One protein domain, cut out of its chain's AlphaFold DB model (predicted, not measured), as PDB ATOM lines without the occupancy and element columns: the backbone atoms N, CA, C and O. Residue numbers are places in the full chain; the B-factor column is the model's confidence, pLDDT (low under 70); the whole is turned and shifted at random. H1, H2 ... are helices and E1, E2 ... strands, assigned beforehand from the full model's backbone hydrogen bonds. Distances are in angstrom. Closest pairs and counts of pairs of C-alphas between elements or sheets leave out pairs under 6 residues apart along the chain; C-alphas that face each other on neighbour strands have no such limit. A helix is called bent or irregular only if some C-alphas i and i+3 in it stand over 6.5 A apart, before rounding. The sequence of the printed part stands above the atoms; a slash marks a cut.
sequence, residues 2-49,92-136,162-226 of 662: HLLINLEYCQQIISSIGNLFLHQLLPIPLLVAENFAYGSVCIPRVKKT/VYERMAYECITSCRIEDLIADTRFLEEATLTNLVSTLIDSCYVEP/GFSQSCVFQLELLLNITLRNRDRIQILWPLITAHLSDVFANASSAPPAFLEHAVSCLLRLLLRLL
ATOM      1  N   HIS A   2     201.704 178.971 212.276       56.25
ATOM      2  CA  HIS A   2     202.136 177.564 212.098       56.25
ATOM      3  C   HIS A   2     201.007 176.555 211.805       56.25
ATOM      4  O   HIS A   2     201.232 175.587 211.090       56.25
ATOM      5  N   LEU A   3     199.791 176.797 212.305       57.91
ATOM      6  CA  LEU A   3     198.622 175.947 212.031       57.91
ATOM      7  C   LEU A   3     198.103 176.063 210.590       57.91
ATOM      8  O   LEU A   3     197.525 175.108 210.092       57.91
ATOM      9  N   LEU A   4     198.337 177.189 209.906       60.91
ATOM     10  CA  LEU A   4     197.892 177.385 208.518       60.91
ATOM     11  C   LEU A   4     198.734 176.586 207.513       60.91
ATOM     12  O   LEU A   4     198.310 176.406 206.379       60.91
ATOM     13  N   ILE A   5     199.902 176.086 207.931       61.59
ATOM     14  CA  ILE A   5     200.813 175.297 207.090       61.59
ATOM     15  C   ILE A   5     200.188 173.940 206.724       61.59
ATOM     16  O   ILE A   5     200.474 173.393 205.661       61.59
ATOM     17  N   ASN A   6     199.321 173.393 207.583       70.06
ATOM     18  CA  ASN A   6     198.608 172.152 207.296       70.06
ATOM     19  C   ASN A   6     197.239 172.457 206.668       70.06
ATOM     20  O   ASN A   6     196.432 173.190 207.247       70.06
ATOM     21  N   LEU A   7     196.976 171.845 205.512       66.44
ATOM     22  CA  LEU A   7     195.741 172.008 204.747       66.44
ATOM     23  C   LEU A   7     194.488 171.651 205.570       66.44
ATOM     24  O   LEU A   7     193.499 172.379 205.525       66.44
ATOM     25  N   GLU A   8     194.550 170.584 206.372       68.00
ATOM     26  CA  GLU A   8     193.417 170.120 207.187       68.00
ATOM     27  C   GLU A   8     193.056 171.128 208.286       68.00
ATOM     28  O   GLU A   8     191.886 171.455 208.488       68.00
ATOM     29  N   TYR A   9     194.061 171.687 208.970       74.81
ATOM     30  CA  TYR A   9     193.828 172.722 209.981       74.81
ATOM     31  C   TYR A   9     193.329 174.021 209.341       74.81
ATOM     32  O   TYR A   9     192.477 174.697 209.915       74.81
ATOM     33  N   CYS A  10     193.805 174.359 208.141       73.50
ATOM     34  CA  CYS A  10     193.324 175.515 207.391       73.50
ATOM     35  C   CYS A  10     191.829 175.390 207.042       73.50
ATOM     36  O   CYS A  10     191.060 176.321 207.292       73.50
ATOM     37  N   GLN A  11     191.400 174.223 206.549       76.81
ATOM     38  CA  GLN A  11     189.988 173.911 206.287       76.81
ATOM     39  C   GLN A  11     189.126 174.034 207.547       76.81
ATOM     40  O   GLN A  11     188.080 174.687 207.521       76.81
ATOM     41  N   GLN A  12     189.584 173.474 208.668       75.94
ATOM     42  CA  GLN A  12     188.866 173.553 209.943       75.94
ATOM     43  C   GLN A  12     188.742 174.992 210.455       75.94
ATOM     44  O   GLN A  12     187.671 175.386 210.919       75.94
ATOM     45  N   ILE A  13     189.804 175.795 210.347       79.06
ATOM     46  CA  ILE A  13     189.790 177.205 210.756       79.06
ATOM     47  C   ILE A  13     188.789 177.992 209.906       79.06
ATOM     48  O   ILE A  13     187.948 178.697 210.457       79.06
ATOM     49  N   ILE A  14     188.832 177.846 208.580       80.69
ATOM     50  CA  ILE A  14     187.923 178.554 207.668       80.69
ATOM     51  C   ILE A  14     186.470 178.136 207.911       80.69
ATOM     52  O   ILE A  14     185.600 178.999 208.029       80.69
ATOM     53  N   SER A  15     186.209 176.834 208.066       79.06
ATOM     54  CA  SER A  15     184.876 176.333 208.408       79.06
ATOM     55  C   SER A  15     184.391 176.871 209.758       79.06
ATOM     56  O   SER A  15     183.228 177.249 209.877       79.06
ATOM     57  N   SER A  16     185.275 176.964 210.755       78.12
ATOM     58  CA  SER A  16     184.937 177.509 212.075       78.12
ATOM     59  C   SER A  16     184.591 178.994 211.993       78.12
ATOM     60  O   SER A  16     183.576 179.410 212.542       78.12
ATOM     61  N   ILE A  17     185.372 179.792 211.257       80.25
ATOM     62  CA  ILE A  17     185.084 181.218 211.042       80.25
ATOM     63  C   ILE A  17     183.756 181.390 210.281       80.25
ATOM     64  O   ILE A  17     182.940 182.230 210.660       80.25
ATOM     65  N   GLY A  18     183.502 180.567 209.258       76.19
ATOM     66  CA  GLY A  18     182.221 180.540 208.549       76.19
ATOM     67  C   GLY A  18     181.043 180.226 209.479       76.19
ATOM     68  O   GLY A  18     180.026 180.915 209.444       76.19
ATOM     69  N   ASN A  19     181.195 179.263 210.387       78.19
ATOM     70  CA  ASN A  19     180.168 178.944 211.380       78.19
ATOM     71  C   ASN A  19     179.967 180.087 212.390       78.19
ATOM     72  O   ASN A  19     178.827 180.434 212.694       78.19
ATOM     73  N   LEU A  20     181.036 180.744 212.851       77.38
ATOM     74  CA  LEU A  20     180.926 181.930 213.711       77.38
ATOM     75  C   LEU A  20     180.145 183.063 213.025       77.38
ATOM     76  O   LEU A  20     179.330 183.730 213.668       77.38
ATOM     77  N   PHE A  21     180.326 183.245 211.711       78.31
ATOM     78  CA  PHE A  21     179.516 184.163 210.907       78.31
ATOM     79  C   PHE A  21     178.031 183.755 210.894       78.31
ATOM     80  O   PHE A  21     177.146 184.586 211.142       78.31
ATOM     81  N   LEU A  22     177.738 182.467 210.669       75.25
ATOM     82  CA  LEU A  22     176.372 181.924 210.685       75.25
ATOM     83  C   LEU A  22     175.698 182.026 212.061       75.25
ATOM     84  O   LEU A  22     174.477 182.165 212.122       75.25
ATOM     85  N   HIS A  23     176.470 182.061 213.147       70.44
ATOM     86  CA  HIS A  23     175.967 182.253 214.510       70.44
ATOM     87  C   HIS A  23     176.019 183.702 215.010       70.44
ATOM     88  O   HIS A  23     175.560 183.969 216.111       70.44
ATOM     89  N   GLN A  24     176.456 184.663 214.180       67.44
ATOM     90  CA  GLN A  24     176.440 186.106 214.501       67.44
ATOM     91  C   GLN A  24     177.438 186.493 215.611       67.44
ATOM     92  O   GLN A  24     177.325 187.558 216.204       67.44
ATOM     93  N   LEU A  25     178.442 185.644 215.851       68.62
ATOM     94  CA  LEU A  25     179.401 185.792 216.949       68.62
ATOM     95  C   LEU A  25     180.701 186.506 216.531       68.62
ATOM     96  O   LEU A  25     181.593 186.700 217.356       68.62
ATOM     97  N   LEU A  26     180.847 186.870 215.251       74.19
ATOM     98  CA  LEU A  26     182.038 187.565 214.753       74.19
ATOM     99  C   LEU A  26     182.050 189.059 215.129       74.19
ATOM    100  O   LEU A  26     180.992 189.689 215.192       74.19
ATOM    101  N   PRO A  27     183.246 189.659 215.296       68.00
ATOM    102  CA  PRO A  27     183.398 191.101 215.455       68.00
ATOM    103  C   PRO A  27     182.737 191.903 214.324       68.00
ATOM    104  O   PRO A  27     182.845 191.548 213.150       68.00
ATOM    105  N   ILE A  28     182.120 193.038 214.678       66.19
ATOM    106  CA  ILE A  28     181.423 193.948 213.748       66.19
ATOM    107  C   ILE A  28     182.270 194.324 212.514       66.19
ATOM    108  O   ILE A  28     181.709 194.315 211.419       66.19
ATOM    109  N   PRO A  29     183.589 194.603 212.614       64.44
ATOM    110  CA  PRO A  29     184.400 194.956 211.443       64.44
ATOM    111  C   PRO A  29     184.468 193.868 210.365       64.44
ATOM    112  O   PRO A  29     184.669 194.187 209.199       64.44
ATOM    113  N   LEU A  30     184.273 192.598 210.734       66.06
ATOM    114  CA  LEU A  30     184.259 191.464 209.804       66.06
ATOM    115  C   LEU A  30     182.867 191.179 209.228       66.06
ATOM    116  O   LEU A  30     182.734 190.378 208.308       66.06
ATOM    117  N   LEU A  31     181.830 191.818 209.771       70.31
ATOM    118  CA  LEU A  31     180.443 191.674 209.331       70.31
ATOM    119  C   LEU A  31     180.014 192.774 208.360       70.31
ATOM    120  O   LEU A  31     178.896 192.722 207.859       70.31
ATOM    121  N   VAL A  32     180.871 193.763 208.106       71.94
ATOM    122  CA  VAL A  32     180.570 194.924 207.269       71.94
ATOM    123  C   VAL A  32     181.433 194.887 206.013       71.94
ATOM    124  O   VAL A  32     182.655 194.807 206.094       71.94
ATOM    125  N   ALA A  33     180.791 194.982 204.853       74.06
ATOM    126  CA  ALA A  33     181.436 195.105 203.554       74.06
ATOM    127  C   ALA A  33     181.251 196.514 202.981       74.06
ATOM    128  O   ALA A  33     180.232 197.174 203.206       74.06
ATOM    129  N   GLU A  34     182.243 196.972 202.219       71.88
ATOM    130  CA  GLU A  34     182.152 198.219 201.459       71.88
ATOM    131  C   GLU A  34     181.197 198.019 200.271       71.88
ATOM    132  O   GLU A  34     181.387 197.124 199.445       71.88
ATOM    133  N   ASN A  35     180.167 198.862 200.185       77.88
ATOM    134  CA  ASN A  35     179.213 198.871 199.078       77.88
ATOM    135  C   ASN A  35     179.228 200.258 198.432       77.88
ATOM    136  O   ASN A  35     179.119 201.265 199.127       77.88
ATOM    137  N   PHE A  36     179.340 200.319 197.109       74.44
ATOM    138  CA  PHE A  36     179.438 201.584 196.385       74.44
ATOM    139  C   PHE A  36     178.199 202.478 196.529       74.44
ATOM    140  O   PHE A  36     178.339 203.697 196.579       74.44
ATOM    141  N   ALA A  37     176.999 201.900 196.631       62.41
ATOM    142  CA  ALA A  37     175.750 202.658 196.709       62.41
ATOM    143  C   ALA A  37     175.392 203.089 198.145       62.41
ATOM    144  O   ALA A  37     174.809 204.154 198.351       62.41
ATOM    145  N   TYR A  38     175.763 202.283 199.145       62.53
ATOM    146  CA  TYR A  38     175.343 202.453 200.546       62.53
ATOM    147  C   TYR A  38     176.503 202.743 201.516       62.53
ATOM    148  O   TYR A  38     176.290 202.921 202.716       62.53
ATOM    149  N   GLY A  39     177.740 202.783 201.017       65.12
ATOM    150  CA  GLY A  39     178.973 202.963 201.781       65.12
ATOM    151  C   GLY A  39     179.404 201.701 202.531       65.12
ATOM    152  O   GLY A  39     180.466 201.141 202.273       65.12
ATOM    153  N   SER A  40     178.592 201.238 203.478       67.00
ATOM    154  CA  SER A  40     178.908 200.078 204.317       67.00
ATOM    155  C   SER A  40     177.648 199.272 204.610       67.00
ATOM    156  O   SER A  40     176.682 199.808 205.147       67.00
ATOM    157  N   VAL A  41     177.654 197.988 204.246       69.25
ATOM    158  CA  VAL A  41     176.496 197.087 204.351       69.25
ATOM    159  C   VAL A  41     176.880 195.845 205.145       69.25
ATOM    160  O   VAL A  41     177.982 195.320 204.994       69.25
ATOM    161  N   CYS A  42     175.975 195.370 206.003       69.25
ATOM    162  CA  CYS A  42     176.175 194.108 206.705       69.25
ATOM    163  C   CYS A  42     176.121 192.938 205.718       69.25
ATOM    164  O   CYS A  42     175.168 192.820 204.948       69.25
ATOM    165  N   ILE A  43     177.113 192.054 205.778       73.94
ATOM    166  CA  ILE A  43     177.224 190.902 204.887       73.94
ATOM    167  C   ILE A  43     175.999 189.989 205.084       73.94
ATOM    168  O   ILE A  43     175.767 189.501 206.198       73.94
ATOM    169  N   PRO A  44     175.193 189.744 204.034       70.25
ATOM    170  CA  PRO A  44     173.976 188.956 204.154       70.25
ATOM    171  C   PRO A  44     174.275 187.460 204.288       70.25
ATOM    172  O   PRO A  44     175.224 186.930 203.710       70.25
ATOM    173  N   ARG A  45     173.396 186.752 205.004       74.25
ATOM    174  CA  ARG A  45     173.353 185.284 204.998       74.25
ATOM    175  C   ARG A  45     172.489 184.807 203.846       74.25
ATOM    176  O   ARG A  45     171.335 185.226 203.720       74.25
ATOM    177  N   VAL A  46     173.013 183.894 203.042       67.25
ATOM    178  CA  VAL A  46     172.247 183.303 201.945       67.25
ATOM    179  C   VAL A  46     171.309 182.243 202.522       67.25
ATOM    180  O   VAL A  46     171.748 181.204 203.011       67.25
ATOM    181  N   LYS A  47     169.997 182.504 202.492       59.91
ATOM    182  CA  LYS A  47     168.983 181.508 202.871       59.91
ATOM    183  C   LYS A  47     168.883 180.452 201.766       59.91
ATOM    184  O   LYS A  47     168.829 180.807 200.592       59.91
ATOM    185  N   LYS A  48     168.812 179.165 202.135       48.69
ATOM    186  CA  LYS A  48     168.488 178.091 201.181       48.69
ATOM    187  C   LYS A  48     167.098 178.374 200.608       48.69
ATOM    188  O   LYS A  48     166.125 178.443 201.356       48.69
ATOM    189  N   THR A  49     166.999 178.582 199.302       34.88
ATOM    190  CA  THR A  49     165.727 178.749 198.599       34.88
ATOM    191  C   THR A  49     165.002 177.406 198.521       34.88
ATOM    192  O   THR A  49     165.048 176.714 197.510       34.88
ATOM    193  N   VAL A  92     176.247 182.639 230.823       75.62
ATOM    194  CA  VAL A  92     177.667 182.528 231.188       75.62
ATOM    195  C   VAL A  92     178.454 181.886 230.048       75.62
ATOM    196  O   VAL A  92     179.500 182.418 229.676       75.62
ATOM    197  N   TYR A  93     177.944 180.811 229.444       76.00
ATOM    198  CA  TYR A  93     178.563 180.163 228.287       76.00
ATOM    199  C   TYR A  93     178.607 181.081 227.065       76.00
ATOM    200  O   TYR A  93     179.636 181.138 226.391       76.00
ATOM    201  N   GLU A  94     177.556 181.865 226.823       70.94
ATOM    202  CA  GLU A  94     177.537 182.885 225.774       70.94
ATOM    203  C   GLU A  94     178.634 183.932 226.013       70.94
ATOM    204  O   GLU A  94     179.442 184.211 225.124       70.94
ATOM    205  N   ARG A  95     178.747 184.464 227.240       73.19
ATOM    206  CA  ARG A  95     179.810 185.421 227.588       73.19
ATOM    207  C   ARG A  95     181.207 184.817 227.428       73.19
ATOM    208  O   ARG A  95     182.080 185.469 226.860       73.19
ATOM    209  N   MET A  96     181.416 183.586 227.891       77.25
ATOM    210  CA  MET A  96     182.689 182.877 227.736       77.25
ATOM    211  C   MET A  96     183.037 182.649 226.259       77.25
ATOM    212  O   MET A  96     184.199 182.793 225.877       77.25
ATOM    213  N   ALA A  97     182.047 182.347 225.414       76.62
ATOM    214  CA  ALA A  97     182.238 182.214 223.974       76.62
ATOM    215  C   ALA A  97     182.670 183.546 223.343       76.62
ATOM    216  O   ALA A  97     183.653 183.571 222.601       76.62
ATOM    217  N   TYR A  98     182.021 184.665 223.687       73.88
ATOM    218  CA  TYR A  98     182.438 185.991 223.213       73.88
ATOM    219  C   TYR A  98     183.849 186.366 223.676       73.88
ATOM    220  O   TYR A  98     184.646 186.857 222.873       73.88
ATOM    221  N   GLU A  99     184.202 186.114 224.940       76.56
ATOM    222  CA  GLU A  99     185.558 186.359 225.451       76.56
ATOM    223  C   GLU A  99     186.600 185.507 224.711       76.56
ATOM    224  O   GLU A  99     187.648 186.020 224.308       76.56
ATOM    225  N   CYS A 100     186.290 184.233 224.447       80.00
ATOM    226  CA  CYS A 100     187.145 183.341 223.670       80.00
ATOM    227  C   CYS A 100     187.342 183.853 222.237       80.00
ATOM    228  O   CYS A 100     188.480 184.008 221.800       80.00
ATOM    229  N   ILE A 101     186.271 184.221 221.532       78.25
ATOM    230  CA  ILE A 101     186.355 184.756 220.163       78.25
ATOM    231  C   ILE A 101     187.160 186.060 220.129       78.25
ATOM    232  O   ILE A 101     188.002 186.254 219.249       78.25
ATOM    233  N   THR A 102     186.961 186.933 221.117       75.19
ATOM    234  CA  THR A 102     187.720 188.185 221.238       75.19
ATOM    235  C   THR A 102     189.208 187.906 221.482       75.19
ATOM    236  O   THR A 102     190.074 188.581 220.922       75.19
ATOM    237  N   SER A 103     189.529 186.859 222.250       77.06
ATOM    238  CA  SER A 103     190.906 186.402 222.474       77.06
ATOM    239  C   SER A 103     191.562 185.816 221.216       77.06
ATOM    240  O   SER A 103     192.779 185.926 221.068       77.06
ATOM    241  N   CYS A 104     190.776 185.264 220.281       76.88
ATOM    242  CA  CYS A 104     191.283 184.704 219.025       76.88
ATOM    243  C   CYS A 104     191.787 185.766 218.037       76.88
ATOM    244  O   CYS A 104     192.501 185.403 217.105       76.88
ATOM    245  N   ARG A 105     191.421 187.047 218.213       78.94
ATOM    246  CA  ARG A 105     191.860 188.185 217.379       78.94
ATOM    247  C   ARG A 105     191.869 187.869 215.878       78.94
ATOM    248  O   ARG A 105     192.882 187.984 215.196       78.94
ATOM    249  N   ILE A 106     190.714 187.463 215.358       78.06
ATOM    250  CA  ILE A 106     190.547 187.044 213.954       78.06
ATOM    251  C   ILE A 106     190.984 188.156 212.976       78.06
ATOM    252  O   ILE A 106     191.507 187.875 211.901       78.06
ATOM    253  N   GLU A 107     190.845 189.422 213.367       78.50
ATOM    254  CA  GLU A 107     191.335 190.573 212.599       78.50
ATOM    255  C   GLU A 107     192.865 190.576 212.446       78.50
ATOM    256  O   GLU A 107     193.367 190.819 211.347       78.50
ATOM    257  N   ASP A 108     193.599 190.236 213.512       80.62
ATOM    258  CA  ASP A 108     195.060 190.101 213.491       80.62
ATOM    259  C   ASP A 108     195.474 188.919 212.598       80.62
ATOM    260  O   ASP A 108     196.429 189.014 211.830       80.62
ATOM    261  N   LEU A 109     194.700 187.826 212.601       79.94
ATOM    262  CA  LEU A 109     194.941 186.684 211.713       79.94
ATOM    263  C   LEU A 109     194.848 187.081 210.232       79.94
ATOM    264  O   LEU A 109     195.726 186.735 209.443       79.94
ATOM    265  N   ILE A 110     193.806 187.828 209.854       79.81
ATOM    266  CA  ILE A 110     193.650 188.363 208.491       79.81
ATOM    267  C   ILE A 110     194.780 189.347 208.194       79.81
ATOM    268  O   ILE A 110     195.328 189.375 207.088       79.81
ATOM    269  N   ALA A 111     195.163 190.140 209.192       81.31
ATOM    270  CA  ALA A 111     196.216 191.121 209.073       81.31
ATOM    271  C   ALA A 111     197.597 190.518 208.796       81.31
ATOM    272  O   ALA A 111     198.357 191.090 208.002       81.31
ATOM    273  N   ASP A 112     197.874 189.376 209.415       84.31
ATOM    274  CA  ASP A 112     199.135 188.646 209.355       84.31
ATOM    275  C   ASP A 112     199.275 187.773 208.105       84.31
ATOM    276  O   ASP A 112     200.370 187.284 207.820       84.31
ATOM    277  N   THR A 113     198.223 187.643 207.286       84.38
ATOM    278  CA  THR A 113     198.297 186.928 205.995       84.38
ATOM    279  C   THR A 113     199.400 187.463 205.075       84.38
ATOM    280  O   THR A 113     199.991 186.700 204.311       84.38
ATOM    281  N   ARG A 114     199.770 188.745 205.221       83.06
ATOM    282  CA  ARG A 114     200.914 189.383 204.541       83.06
ATOM    283  C   ARG A 114     202.270 188.724 204.809       83.06
ATOM    284  O   ARG A 114     203.203 188.937 204.045       83.06
ATOM    285  N   PHE A 115     202.402 187.968 205.897       84.81
ATOM    286  CA  PHE A 115     203.647 187.309 206.298       84.81
ATOM    287  C   PHE A 115     203.651 185.806 206.000       84.81
ATOM    288  O   PHE A 115     204.640 185.134 206.283       84.81
ATOM    289  N   LEU A 116     202.556 185.258 205.461       83.56
ATOM    290  CA  LEU A 116     202.489 183.846 205.090       83.56
ATOM    291  C   LEU A 116     203.414 183.546 203.912       83.56
ATOM    292  O   LEU A 116     203.544 184.362 202.999       83.56
ATOM    293  N   GLU A 117     204.011 182.356 203.915       85.44
ATOM    294  CA  GLU A 117     204.735 181.828 202.759       85.44
ATOM    295  C   GLU A 117     203.790 181.615 201.573       85.44
ATOM    296  O   GLU A 117     202.600 181.346 201.748       85.44
ATOM    297  N   GLU A 118     204.340 181.696 200.364       84.94
ATOM    298  CA  GLU A 118     203.589 181.615 199.111       84.94
ATOM    299  C   GLU A 118     202.687 180.375 199.036       84.94
ATOM    300  O   GLU A 118     201.482 180.507 198.835       84.94
ATOM    301  N   ALA A 119     203.240 179.189 199.307       84.38
ATOM    302  CA  ALA A 119     202.494 177.930 199.279       84.38
ATOM    303  C   ALA A 119     201.379 177.862 200.338       84.38
ATOM    304  O   ALA A 119     200.338 177.249 200.124       84.38
ATOM    305  N   THR A 120     201.576 178.499 201.494       85.44
ATOM    306  CA  THR A 120     200.552 178.527 202.550       85.44
ATOM    307  C   THR A 120     199.421 179.484 202.179       85.44
ATOM    308  O   THR A 120     198.251 179.211 202.441       85.44
ATOM    309  N   LEU A 121     199.760 180.604 201.539       86.19
ATOM    310  CA  LEU A 121     198.799 181.606 201.104       86.19
ATOM    311  C   LEU A 121     197.920 181.102 199.950       86.19
ATOM    312  O   LEU A 121     196.709 181.319 199.976       86.19
ATOM    313  N   THR A 122     198.494 180.399 198.969       86.62
ATOM    314  CA  THR A 122     197.722 179.783 197.875       86.62
ATOM    315  C   THR A 122     196.770 178.712 198.396       86.62
ATOM    316  O   THR A 122     195.605 178.691 198.003       86.62
ATOM    317  N   ASN A 123     197.219 177.888 199.347       86.19
ATOM    318  CA  ASN A 123     196.379 176.893 200.011       86.19
ATOM    319  C   ASN A 123     195.222 177.532 200.792       86.19
ATOM    320  O   ASN A 123     194.084 177.074 200.678       86.19
ATOM    321  N   LEU A 124     195.485 178.607 201.544       87.38
ATOM    322  CA  LEU A 124     194.456 179.372 202.257       87.38
ATOM    323  C   LEU A 124     193.391 179.904 201.289       87.38
ATOM    324  O   LEU A 124     192.197 179.758 201.537       87.38
ATOM    325  N   VAL A 125     193.824 180.497 200.175       89.31
ATOM    326  CA  VAL A 125     192.940 181.071 199.152       89.31
ATOM    327  C   VAL A 125     192.124 179.990 198.446       89.31
ATOM    328  O   VAL A 125     190.912 180.147 198.325       89.31
ATOM    329  N   SER A 126     192.743 178.871 198.056       88.62
ATOM    330  CA  SER A 126     192.029 177.725 197.472       88.62
ATOM    331  C   SER A 126     190.977 177.185 198.437       88.62
ATOM    332  O   SER A 126     189.826 177.001 198.063       88.62
ATOM    333  N   THR A 127     191.344 177.027 199.710       86.75
ATOM    334  CA  THR A 127     190.427 176.526 200.739       86.75
ATOM    335  C   THR A 127     189.256 177.483 200.980       86.75
ATOM    336  O   THR A 127     188.125 177.046 201.193       86.75
ATOM    337  N   LEU A 128     189.499 178.798 200.936       87.00
ATOM    338  CA  LEU A 128     188.435 179.798 201.024       87.00
ATOM    339  C   LEU A 128     187.477 179.706 199.835       87.00
ATOM    340  O   LEU A 128     186.267 179.731 200.047       87.00
ATOM    341  N   ILE A 129     188.009 179.556 198.620       88.62
ATOM    342  CA  ILE A 129     187.212 179.384 197.400       88.62
ATOM    343  C   ILE A 129     186.348 178.122 197.498       88.62
ATOM    344  O   ILE A 129     185.145 178.192 197.253       88.62
ATOM    345  N   ASP A 130     186.924 176.997 197.921       86.75
ATOM    346  CA  ASP A 130     186.193 175.736 198.077       86.75
ATOM    347  C   ASP A 130     185.071 175.868 199.114       86.75
ATOM    348  O   ASP A 130     183.959 175.389 198.898       86.75
ATOM    349  N   SER A 131     185.311 176.617 200.196       83.94
ATOM    350  CA  SER A 131     184.321 176.843 201.254       83.94
ATOM    351  C   SER A 131     183.089 177.656 200.814       83.94
ATOM    352  O   SER A 131     182.056 177.613 201.492       83.94
ATOM    353  N   CYS A 132     183.160 178.379 199.688       82.75
ATOM    354  CA  CYS A 132     182.004 179.066 199.102       82.75
ATOM    355  C   CYS A 132     180.944 178.080 198.578       82.75
ATOM    356  O   CYS A 132     179.771 178.449 198.450       82.75
ATOM    357  N   TYR A 133     181.340 176.839 198.286       84.50
ATOM    358  CA  TYR A 133     180.492 175.801 197.715       84.50
ATOM    359  C   TYR A 133     180.193 174.706 198.742       84.50
ATOM    360  O   TYR A 133     180.967 174.435 199.655       84.50
ATOM    361  N   VAL A 134     179.035 174.070 198.599       78.69
ATOM    362  CA  VAL A 134     178.671 172.884 199.374       78.69
ATOM    363  C   VAL A 134     179.214 171.664 198.640       78.69
ATOM    364  O   VAL A 134     178.914 171.471 197.459       78.69
ATOM    365  N   GLU A 135     179.994 170.827 199.325       60.16
ATOM    366  CA  GLU A 135     180.391 169.533 198.772       60.16
ATOM    367  C   GLU A 135     179.136 168.697 198.466       60.16
ATOM    368  O   GLU A 135     178.237 168.614 199.310       60.16
ATOM    369  N   PRO A 136     179.035 168.067 197.279       45.09
ATOM    370  CA  PRO A 136     177.942 167.153 197.004       45.09
ATOM    371  C   PRO A 136     178.044 166.006 198.004       45.09
ATOM    372  O   PRO A 136     178.976 165.202 197.954       45.09
ATOM    373  N   GLY A 162     175.866 173.463 194.858       69.62
ATOM    374  CA  GLY A 162     175.113 174.324 195.774       69.62
ATOM    375  C   GLY A 162     176.023 175.364 196.434       69.62
ATOM    376  O   GLY A 162     177.182 175.077 196.731       69.62
ATOM    377  N   PHE A 163     175.511 176.568 196.689       81.06
ATOM    378  CA  PHE A 163     176.253 177.627 197.386       81.06
ATOM    379  C   PHE A 163     176.097 177.513 198.907       81.06
ATOM    380  O   PHE A 163     175.011 177.216 199.412       81.06
ATOM    381  N   SER A 164     177.182 177.767 199.644       79.12
ATOM    382  CA  SER A 164     177.159 177.819 201.109       79.12
ATOM    383  C   SER A 164     176.373 179.039 201.614       79.12
ATOM    384  O   SER A 164     176.307 180.074 200.954       79.12
ATOM    385  N   GLN A 165     175.809 178.955 202.822       79.56
ATOM    386  CA  GLN A 165     175.086 180.073 203.452       79.56
ATOM    387  C   GLN A 165     175.998 181.273 203.777       79.56
ATOM    388  O   GLN A 165     175.514 182.400 203.911       79.56
ATOM    389  N   SER A 166     177.308 181.031 203.898       82.69
ATOM    390  CA  SER A 166     178.347 182.019 204.208       82.69
ATOM    391  C   SER A 166     179.111 182.530 202.977       82.69
ATOM    392  O   SER A 166     180.081 183.266 203.152       82.69
ATOM    393  N   CYS A 167     178.703 182.173 201.748       85.00
ATOM    394  CA  CYS A 167     179.497 182.422 200.531       85.00
ATOM    395  C   CYS A 167     179.862 183.898 200.327       85.00
ATOM    396  O   CYS A 167     180.984 184.210 199.935       85.00
ATOM    397  N   VAL A 168     178.959 184.822 200.668       85.56
ATOM    398  CA  VAL A 168     179.218 186.267 200.576       85.56
ATOM    399  C   VAL A 168     180.316 186.700 201.552       85.56
ATOM    400  O   VAL A 168     181.205 187.459 201.182       85.56
ATOM    401  N   PHE A 169     180.313 186.167 202.777       85.69
ATOM    402  CA  PHE A 169     181.359 186.438 203.766       85.69
ATOM    403  C   PHE A 169     182.717 185.889 203.321       85.69
ATOM    404  O   PHE A 169     183.732 186.572 203.438       85.69
ATOM    405  N   GLN A 170     182.738 184.677 202.766       87.81
ATOM    406  CA  GLN A 170     183.964 184.051 202.267       87.81
ATOM    407  C   GLN A 170     184.564 184.834 201.095       87.81
ATOM    408  O   GLN A 170     185.778 185.025 201.047       87.81
ATOM    409  N   LEU A 171     183.722 185.364 200.208       90.06
ATOM    410  CA  LEU A 171     184.138 186.243 199.119       90.06
ATOM    411  C   LEU A 171     184.716 187.579 199.625       90.06
ATOM    412  O   LEU A 171     185.766 188.010 199.148       90.06
ATOM    413  N   GLU A 172     184.090 188.222 200.613       88.75
ATOM    414  CA  GLU A 172     184.625 189.457 201.214       88.75
ATOM    415  C   GLU A 172     185.946 189.212 201.952       88.75
ATOM    416  O   GLU A 172     186.876 190.021 201.891       88.75
ATOM    417  N   LEU A 173     186.070 188.070 202.628       87.75
ATOM    418  CA  LEU A 173     187.316 187.662 203.264       87.75
ATOM    419  C   LEU A 173     188.417 187.426 202.221       87.75
ATOM    420  O   LEU A 173     189.537 187.915 202.388       87.75
ATOM    421  N   LEU A 174     188.086 186.747 201.118       91.25
ATOM    422  CA  LEU A 174     188.979 186.537 199.982       91.25
ATOM    423  C   LEU A 174     189.464 187.870 199.395       91.25
ATOM    424  O   LEU A 174     190.666 188.041 199.176       91.25
ATOM    425  N   LEU A 175     188.567 188.842 199.198       90.62
ATOM    426  CA  LEU A 175     188.925 190.183 198.730       90.62
ATOM    427  C   LEU A 175     189.892 190.883 199.697       90.62
ATOM    428  O   LEU A 175     190.923 191.407 199.269       90.62
ATOM    429  N   ASN A 176     189.590 190.878 200.995       88.69
ATOM    430  CA  ASN A 176     190.426 191.521 202.011       88.69
ATOM    431  C   ASN A 176     191.837 190.924 202.058       88.69
ATOM    432  O   ASN A 176     192.824 191.664 202.096       88.69
ATOM    433  N   ILE A 177     191.946 189.594 201.999       88.94
ATOM    434  CA  ILE A 177     193.235 188.892 201.943       88.94
ATOM    435  C   ILE A 177     193.976 189.260 200.657       88.94
ATOM    436  O   ILE A 177     195.162 189.584 200.708       88.94
ATOM    437  N   THR A 178     193.289 189.287 199.517       90.50
ATOM    438  CA  THR A 178     193.880 189.666 198.225       90.50
ATOM    439  C   THR A 178     194.482 191.070 198.273       90.50
ATOM    440  O   THR A 178     195.651 191.260 197.943       90.50
ATOM    441  N   LEU A 179     193.714 192.059 198.739       88.69
ATOM    442  CA  LEU A 179     194.156 193.455 198.800       88.69
ATOM    443  C   LEU A 179     195.293 193.673 199.807       88.69
ATOM    444  O   LEU A 179     196.163 194.520 199.585       88.69
ATOM    445  N   ARG A 180     195.327 192.893 200.895       88.75
ATOM    446  CA  ARG A 180     196.429 192.906 201.869       88.75
ATOM    447  C   ARG A 180     197.742 192.384 201.277       88.75
ATOM    448  O   ARG A 180     198.806 192.804 201.720       88.75
ATOM    449  N   ASN A 181     197.651 191.512 200.274       88.31
ATOM    450  CA  ASN A 181     198.762 190.845 199.595       88.31
ATOM    451  C   ASN A 181     199.005 191.399 198.177       88.31
ATOM    452  O   ASN A 181     199.424 190.670 197.277       88.31
ATOM    453  N   ARG A 182     198.735 192.696 197.966       85.12
ATOM    454  CA  ARG A 182     198.839 193.369 196.656       85.12
ATOM    455  C   ARG A 182     200.217 193.260 195.989       85.12
ATOM    456  O   ARG A 182     200.308 193.309 194.772       85.12
ATOM    457  N   ASP A 183     201.280 193.128 196.776       84.81
ATOM    458  CA  ASP A 183     202.668 192.965 196.328       84.81
ATOM    459  C   ASP A 183     202.935 191.594 195.691       84.81
ATOM    460  O   ASP A 183     203.867 191.442 194.907       84.81
ATOM    461  N   ARG A 184     202.087 190.608 195.990       86.81
ATOM    462  CA  ARG A 184     202.171 189.222 195.510       86.81
ATOM    463  C   ARG A 184     200.951 188.841 194.678       86.81
ATOM    464  O   ARG A 184     200.612 187.666 194.548       86.81
ATOM    465  N   ILE A 185     200.278 189.845 194.112       87.94
ATOM    466  CA  ILE A 185     198.999 189.667 193.425       87.94
ATOM    467  C   ILE A 185     199.096 188.678 192.261       87.94
ATOM    468  O   ILE A 185     198.163 187.918 192.063       87.94
ATOM    469  N   GLN A 186     200.236 188.597 191.567       87.38
ATOM    470  CA  GLN A 186     200.447 187.670 190.445       87.38
ATOM    471  C   GLN A 186     200.254 186.193 190.821       87.38
ATOM    472  O   GLN A 186     199.855 185.396 189.980       87.38
ATOM    473  N   ILE A 187     200.494 185.830 192.083       89.06
ATOM    474  CA  ILE A 187     200.315 184.459 192.575       89.06
ATOM    475  C   ILE A 187     198.837 184.178 192.875       89.06
ATOM    476  O   ILE A 187     198.337 183.081 192.635       89.06
ATOM    477  N   LEU A 188     198.125 185.174 193.406       90.25
ATOM    478  CA  LEU A 188     196.731 185.036 193.837       90.25
ATOM    479  C   LEU A 188     195.734 185.257 192.700       90.25
ATOM    480  O   LEU A 188     194.648 184.681 192.697       90.25
ATOM    481  N   TRP A 189     196.102 186.093 191.734       92.62
ATOM    482  CA  TRP A 189     195.239 186.552 190.658       92.62
ATOM    483  C   TRP A 189     194.658 185.414 189.806       92.62
ATOM    484  O   TRP A 189     193.444 185.426 189.600       92.62
ATOM    485  N   PRO A 190     195.420 184.378 189.396       92.50
ATOM    486  CA  PRO A 190     194.857 183.251 188.648       92.50
ATOM    487  C   PRO A 190     193.768 182.493 189.419       92.50
ATOM    488  O   PRO A 190     192.779 182.067 188.831       92.50
ATOM    489  N   LEU A 191     193.915 182.354 190.744       91.38
ATOM    490  CA  LEU A 191     192.922 181.685 191.594       91.38
ATOM    491  C   LEU A 191     191.636 182.516 191.699       91.38
ATOM    492  O   LEU A 191     190.530 181.990 191.594       91.38
ATOM    493  N   ILE A 192     191.783 183.829 191.874       92.25
ATOM    494  CA  ILE A 192     190.658 184.754 192.056       92.25
ATOM    495  C   ILE A 192     189.883 184.936 190.751       92.25
ATOM    496  O   ILE A 192     188.655 184.909 190.755       92.25
ATOM    497  N   THR A 193     190.581 185.108 189.630       92.75
ATOM    498  CA  THR A 193     189.944 185.271 188.317       92.75
ATOM    499  C   THR A 193     189.244 184.007 187.860       92.75
ATOM    500  O   THR A 193     188.131 184.108 187.347       92.75
ATOM    501  N   ALA A 194     189.837 182.830 188.094       92.19
ATOM    502  CA  ALA A 194     189.181 181.553 187.844       92.19
ATOM    503  C   ALA A 194     187.888 181.445 188.659       92.19
ATOM    504  O   ALA A 194     186.826 181.212 188.087       92.19
ATOM    505  N   HIS A 195     187.947 181.737 189.965       92.00
ATOM    506  CA  HIS A 195     186.762 181.721 190.819       92.00
ATOM    507  C   HIS A 195     185.681 182.704 190.343       92.00
ATOM    508  O   HIS A 195     184.542 182.299 190.133       92.00
ATOM    509  N   LEU A 196     186.016 183.979 190.111       91.81
ATOM    510  CA  LEU A 196     185.048 184.977 189.639       91.81
ATOM    511  C   LEU A 196     184.476 184.616 188.258       91.81
ATOM    512  O   LEU A 196     183.279 184.779 188.027       91.81
ATOM    513  N   SER A 197     185.301 184.086 187.350       92.44
ATOM    514  CA  SER A 197     184.839 183.600 186.048       92.44
ATOM    515  C   SER A 197     183.846 182.444 186.200       92.44
ATOM    516  O   SER A 197     182.833 182.439 185.504       92.44
ATOM    517  N   ASP A 198     184.096 181.501 187.110       90.12
ATOM    518  CA  ASP A 198     183.194 180.377 187.389       90.12
ATOM    519  C   ASP A 198     181.873 180.840 188.017       90.12
ATOM    520  O   ASP A 198     180.808 180.303 187.699       90.12
ATOM    521  N   VAL A 199     181.921 181.861 188.877       90.06
ATOM    522  CA  VAL A 199     180.726 182.481 189.467       90.06
ATOM    523  C   VAL A 199     179.851 183.115 188.388       90.06
ATOM    524  O   VAL A 199     178.648 182.859 188.356       90.06
ATOM    525  N   PHE A 200     180.435 183.896 187.474       89.50
ATOM    526  CA  PHE A 200     179.673 184.526 186.393       89.50
ATOM    527  C   PHE A 200     179.224 183.531 185.316       89.50
ATOM    528  O   PHE A 200     178.151 183.705 184.744       89.50
ATOM    529  N   ALA A 201     179.982 182.456 185.073       88.88
ATOM    530  CA  ALA A 201     179.561 181.373 184.185       88.88
ATOM    531  C   ALA A 201     178.328 180.626 184.723       88.88
ATOM    532  O   ALA A 201     177.466 180.220 183.948       88.88
ATOM    533  N   ASN A 202     178.213 180.497 186.048       85.88
ATOM    534  CA  ASN A 202     177.099 179.832 186.725       85.88
ATOM    535  C   ASN A 202     176.103 180.823 187.354       85.88
ATOM    536  O   ASN A 202     175.401 180.471 188.309       85.88
ATOM    537  N   ALA A 203     176.011 182.048 186.823       84.50
ATOM    538  CA  ALA A 203     175.235 183.134 187.425       84.50
ATOM    539  C   ALA A 203     173.751 182.788 187.640       84.50
ATOM    540  O   ALA A 203     173.168 183.210 188.631       84.50
ATOM    541  N   SER A 204     173.145 181.963 186.780       83.94
ATOM    542  CA  SER A 204     171.747 181.524 186.931       83.94
ATOM    543  C   SER A 204     171.492 180.670 188.178       83.94
ATOM    544  O   SER A 204     170.373 180.642 188.678       83.94
ATOM    545  N   SER A 205     172.516 179.973 188.676       83.50
ATOM    546  CA  SER A 205     172.435 179.140 189.888       83.50
ATOM    547  C   SER A 205     172.865 179.885 191.157       83.50
ATOM    548  O   SER A 205     172.651 179.403 192.271       83.50
ATOM    549  N   ALA A 206     173.488 181.054 190.998       84.50
ATOM    550  CA  ALA A 206     174.079 181.804 192.091       84.50
ATOM    551  C   ALA A 206     173.039 182.658 192.837       84.50
ATOM    552  O   ALA A 206     172.161 183.263 192.216       84.50
ATOM    553  N   PRO A 207     173.141 182.773 194.174       85.38
ATOM    554  CA  PRO A 207     172.299 183.673 194.947       85.38
ATOM    555  C   PRO A 207     172.455 185.139 194.494       85.38
ATOM    556  O   PRO A 207     173.588 185.601 194.342       85.38
ATOM    557  N   PRO A 208     171.360 185.915 194.393       85.62
ATOM    558  CA  PRO A 208     171.394 187.332 194.011       85.62
ATOM    559  C   PRO A 208     172.399 188.179 194.807       85.62
ATOM    560  O   PRO A 208     173.214 188.896 194.231       85.62
ATOM    561  N   ALA A 209     172.399 188.028 196.136       84.12
ATOM    562  CA  ALA A 209     173.304 188.758 197.023       84.12
ATOM    563  C   ALA A 209     174.782 188.432 196.760       84.12
ATOM    564  O   ALA A 209     175.642 189.299 196.892       84.12
ATOM    565  N   PHE A 210     175.082 187.190 196.373       88.62
ATOM    566  CA  PHE A 210     176.442 186.774 196.051       88.62
ATOM    567  C   PHE A 210     176.923 187.407 194.743       88.62
ATOM    568  O   PHE A 210     178.047 187.895 194.688       88.62
ATOM    569  N   LEU A 211     176.059 187.492 193.728       90.06
ATOM    570  CA  LEU A 211     176.377 188.160 192.462       90.06
ATOM    571  C   LEU A 211     176.629 189.665 192.634       90.06
ATOM    572  O   LEU A 211     177.597 190.189 192.085       90.06
ATOM    573  N   GLU A 212     175.805 190.353 193.427       88.56
ATOM    574  CA  GLU A 212     175.980 191.784 193.715       88.56
ATOM    575  C   GLU A 212     177.345 192.074 194.368       88.56
ATOM    576  O   GLU A 212     178.053 193.012 193.977       88.56
ATOM    577  N   HIS A 213     177.742 191.232 195.328       88.75
ATOM    578  CA  HIS A 213     179.030 191.350 196.012       88.75
ATOM    579  C   HIS A 213     180.194 190.897 195.126       88.75
ATOM    580  O   HIS A 213     181.256 191.509 195.191       88.75
ATOM    581  N   ALA A 214     180.014 189.905 194.248       92.06
ATOM    582  CA  ALA A 214     181.029 189.492 193.276       92.06
ATOM    583  C   ALA A 214     181.392 190.628 192.314       92.06
ATOM    584  O   ALA A 214     182.574 190.904 192.102       92.06
ATOM    585  N   VAL A 215     180.394 191.350 191.799       92.50
ATOM    586  CA  VAL A 215     180.632 192.536 190.966       92.50
ATOM    587  C   VAL A 215     181.256 193.676 191.775       92.50
ATOM    588  O   VAL A 215     182.217 194.296 191.314       92.50
ATOM    589  N   SER A 216     180.787 193.916 193.006       91.19
ATOM    590  CA  SER A 216     181.414 194.894 193.910       91.19
ATOM    591  C   SER A 216     182.895 194.573 194.149       91.19
ATOM    592  O   SER A 216     183.749 195.458 194.084       91.19
ATOM    593  N   CYS A 217     183.225 193.302 194.397       91.25
ATOM    594  CA  CYS A 217     184.597 192.839 194.588       91.25
ATOM    595  C   CYS A 217     185.448 193.095 193.344       91.25
ATOM    596  O   CYS A 217     186.551 193.625 193.462       91.25
ATOM    597  N   LEU A 218     184.924 192.780 192.156       93.19
ATOM    598  CA  LEU A 218     185.604 193.008 190.883       93.19
ATOM    599  C   LEU A 218     185.962 194.494 190.682       93.19
ATOM    600  O   LEU A 218     187.096 194.822 190.328       93.19
ATOM    601  N   LEU A 219     185.027 195.404 190.969       92.50
ATOM    602  CA  LEU A 219     185.228 196.850 190.817       92.50
ATOM    603  C   LEU A 219     186.131 197.441 191.910       92.50
ATOM    604  O   LEU A 219     186.949 198.317 191.627       92.50
ATOM    605  N   ARG A 220     186.060 196.932 193.149       91.31
ATOM    606  CA  ARG A 220     187.004 197.297 194.222       91.31
ATOM    607  C   ARG A 220     188.425 196.836 193.900       91.31
ATOM    608  O   ARG A 220     189.362 197.600 194.120       91.31
ATOM    609  N   LEU A 221     188.598 195.631 193.348       91.69
ATOM    610  CA  LEU A 221     189.899 195.151 192.866       91.69
ATOM    611  C   LEU A 221     190.446 196.069 191.777       91.69
ATOM    612  O   LEU A 221     191.597 196.488 191.881       91.69
ATOM    613  N   LEU A 222     189.609 196.450 190.806       91.31
ATOM    614  CA  LEU A 222     189.992 197.401 189.765       91.31
ATOM    615  C   LEU A 222     190.492 198.711 190.383       91.31
ATOM    616  O   LEU A 222     191.644 199.070 190.170       91.31
ATOM    617  N   LEU A 223     189.687 199.364 191.230       89.88
ATOM    618  CA  LEU A 223     190.033 200.635 191.886       89.88
ATOM    619  C   LEU A 223     191.317 200.587 192.724       89.88
ATOM    620  O   LEU A 223     192.056 201.569 192.798       89.88
ATOM    621  N   ARG A 224     191.597 199.467 193.394       89.94
ATOM    622  CA  ARG A 224     192.783 199.333 194.254       89.94
ATOM    623  C   ARG A 224     194.036 198.924 193.475       89.94
ATOM    624  O   ARG A 224     195.144 199.203 193.935       89.94
ATOM    625  N   LEU A 225     193.873 198.298 192.310       87.69
ATOM    626  CA  LEU A 225     194.953 197.776 191.463       87.69
ATOM    627  C   LEU A 225     195.057 198.511 190.118       87.69
ATOM    628  O   LEU A 225     195.599 197.976 189.155       87.69
ATOM    629  N   LEU A 226     194.626 199.775 190.069       84.19
ATOM    630  CA  LEU A 226     194.651 200.624 188.869       84.19
ATOM    631  C   LEU A 226     196.025 200.768 188.202       84.19
ATOM    632  O   LEU A 226     196.098 201.140 187.042       84.19
TER     633      LEU A 226
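This is residues 2 to 49, 92 to 136 and 162 to 226 of the 662 residues of an uncharacterized protein of Batrachochytrium salamandrivorans (UniProt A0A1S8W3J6). Four helices, H6, H7, H8 and H9, run alternately to and fro as an up-and-down bundle, packed in a flattened diamond in which H6 and H9 sit at the two far corners, apart from each other, with H7 and H8 between them. Over the side formed by H6 and H7, H2 crosses H6 and H5 packs on the last residues of H7; the small strand hairpin E1 E2 lies beside H7 and H9, and H4 lies out beyond the rest, touching no helix. The printed part has 158 residues and is mostly helix, with nine named helices and two named strands in the order H1 H2 H3 E1 E2 H4 H5 H6 H7 H8 H9; the sheet, E1 - E2, is antiparallel. It is compact, with a radius of gyration of the C-alphas of 15.4 A, and spans 46 by 38 by 36 A.

H1, residues 2 to 5, and H2, residues 7 to 22, only just touch, only at the corner by their link, with 3 pairs of C-alphas within 8 A; the closest are those of Leu 4 and Cys 10, 5.1 A. H2 touches H6, residues 118 to 131, the same way at a steep tilt of 45 degrees; their closest C-alphas are those of Gln 11 and Thr 127, 6.1 A. H3, residues 28 to 31, touches no helix. E1, residues 32 to 35, and E2, residues 39 to 42, form a hairpin, with N 33 and O 41 at 2.8 A and N 35 and O 39 at 3.1 A, within hydrogen-bond range. H4, residues 92 to 103, and H5, residues 106 to 115, meet only through their link. H5 touches residues 176 to 180 of H7, residues 167 to 180, the same way at a steep tilt of 43 degrees; the closest C-alphas are those of Arg 114 and Arg 180, 6.3 A. In the bundle, H6 and H7 are the hubs, touching four helices each. Residues 125 to 131 of H6 touch H7, opposite ways at a shallow tilt of 19 degrees, closest at C-alphas 128 and 170, 6.3 A. H8, residues 182 to 201, touches H6 with residues 187 to 195, the same way at a shallow tilt of 22 degrees, closest at C-alphas 188 and 122, 6.7 A. H9, residues 208 to 224, touches H7 the same way at a shallow tilt of 7 degrees, closest at C-alphas 210 and 168, 5.3 A. H8 and H9 form a helical hairpin, closest at C-alphas 196 and 214, 7.1 A. H6 and H9 are apart. Every O i to N i+4 pair is within hydrogen-bond range in H2, H4, H6, H7 and H9, but 4 of 6 in H5 and 11 of 16 in H8; H1 and H3 are too short for such a pair.

H1 begins at C-alpha 2, (202.136, 177.564, 212.098). From first to last C-alpha H2 measures 22.6 A, H4 16.3 A, H5 15.2 A, H6 and H7 20.0 A each, H8 25.9 A and H9 24.5 A. H5 is irregular, but only just: C-alphas 111 and 114 are 6.8 A apart. H8 is irregular too, with C-alphas 183 and 186 8.2 A apart, and has a kink of 62 degrees near residue 189. H7 begins at (179.497, 182.422, 200.531), and H9 ends at (192.783, 199.333, 194.254).

The two C-alphas farthest apart are those of Val 92 and Leu 226, 49.1 A. Residues 50 to 91 are not printed, with 34.9 A between C-alphas 49 and 92; residues 137 to 161 are not printed, with 7.8 A between C-alphas 136 and 162. Of the links that are printed whole, H8 to H9 is short and the others are tight. The mean pLDDT of the printed part is 80.2; 25 residues are under 70, among them 2 to 5, 37 to 42 and 46 to 49.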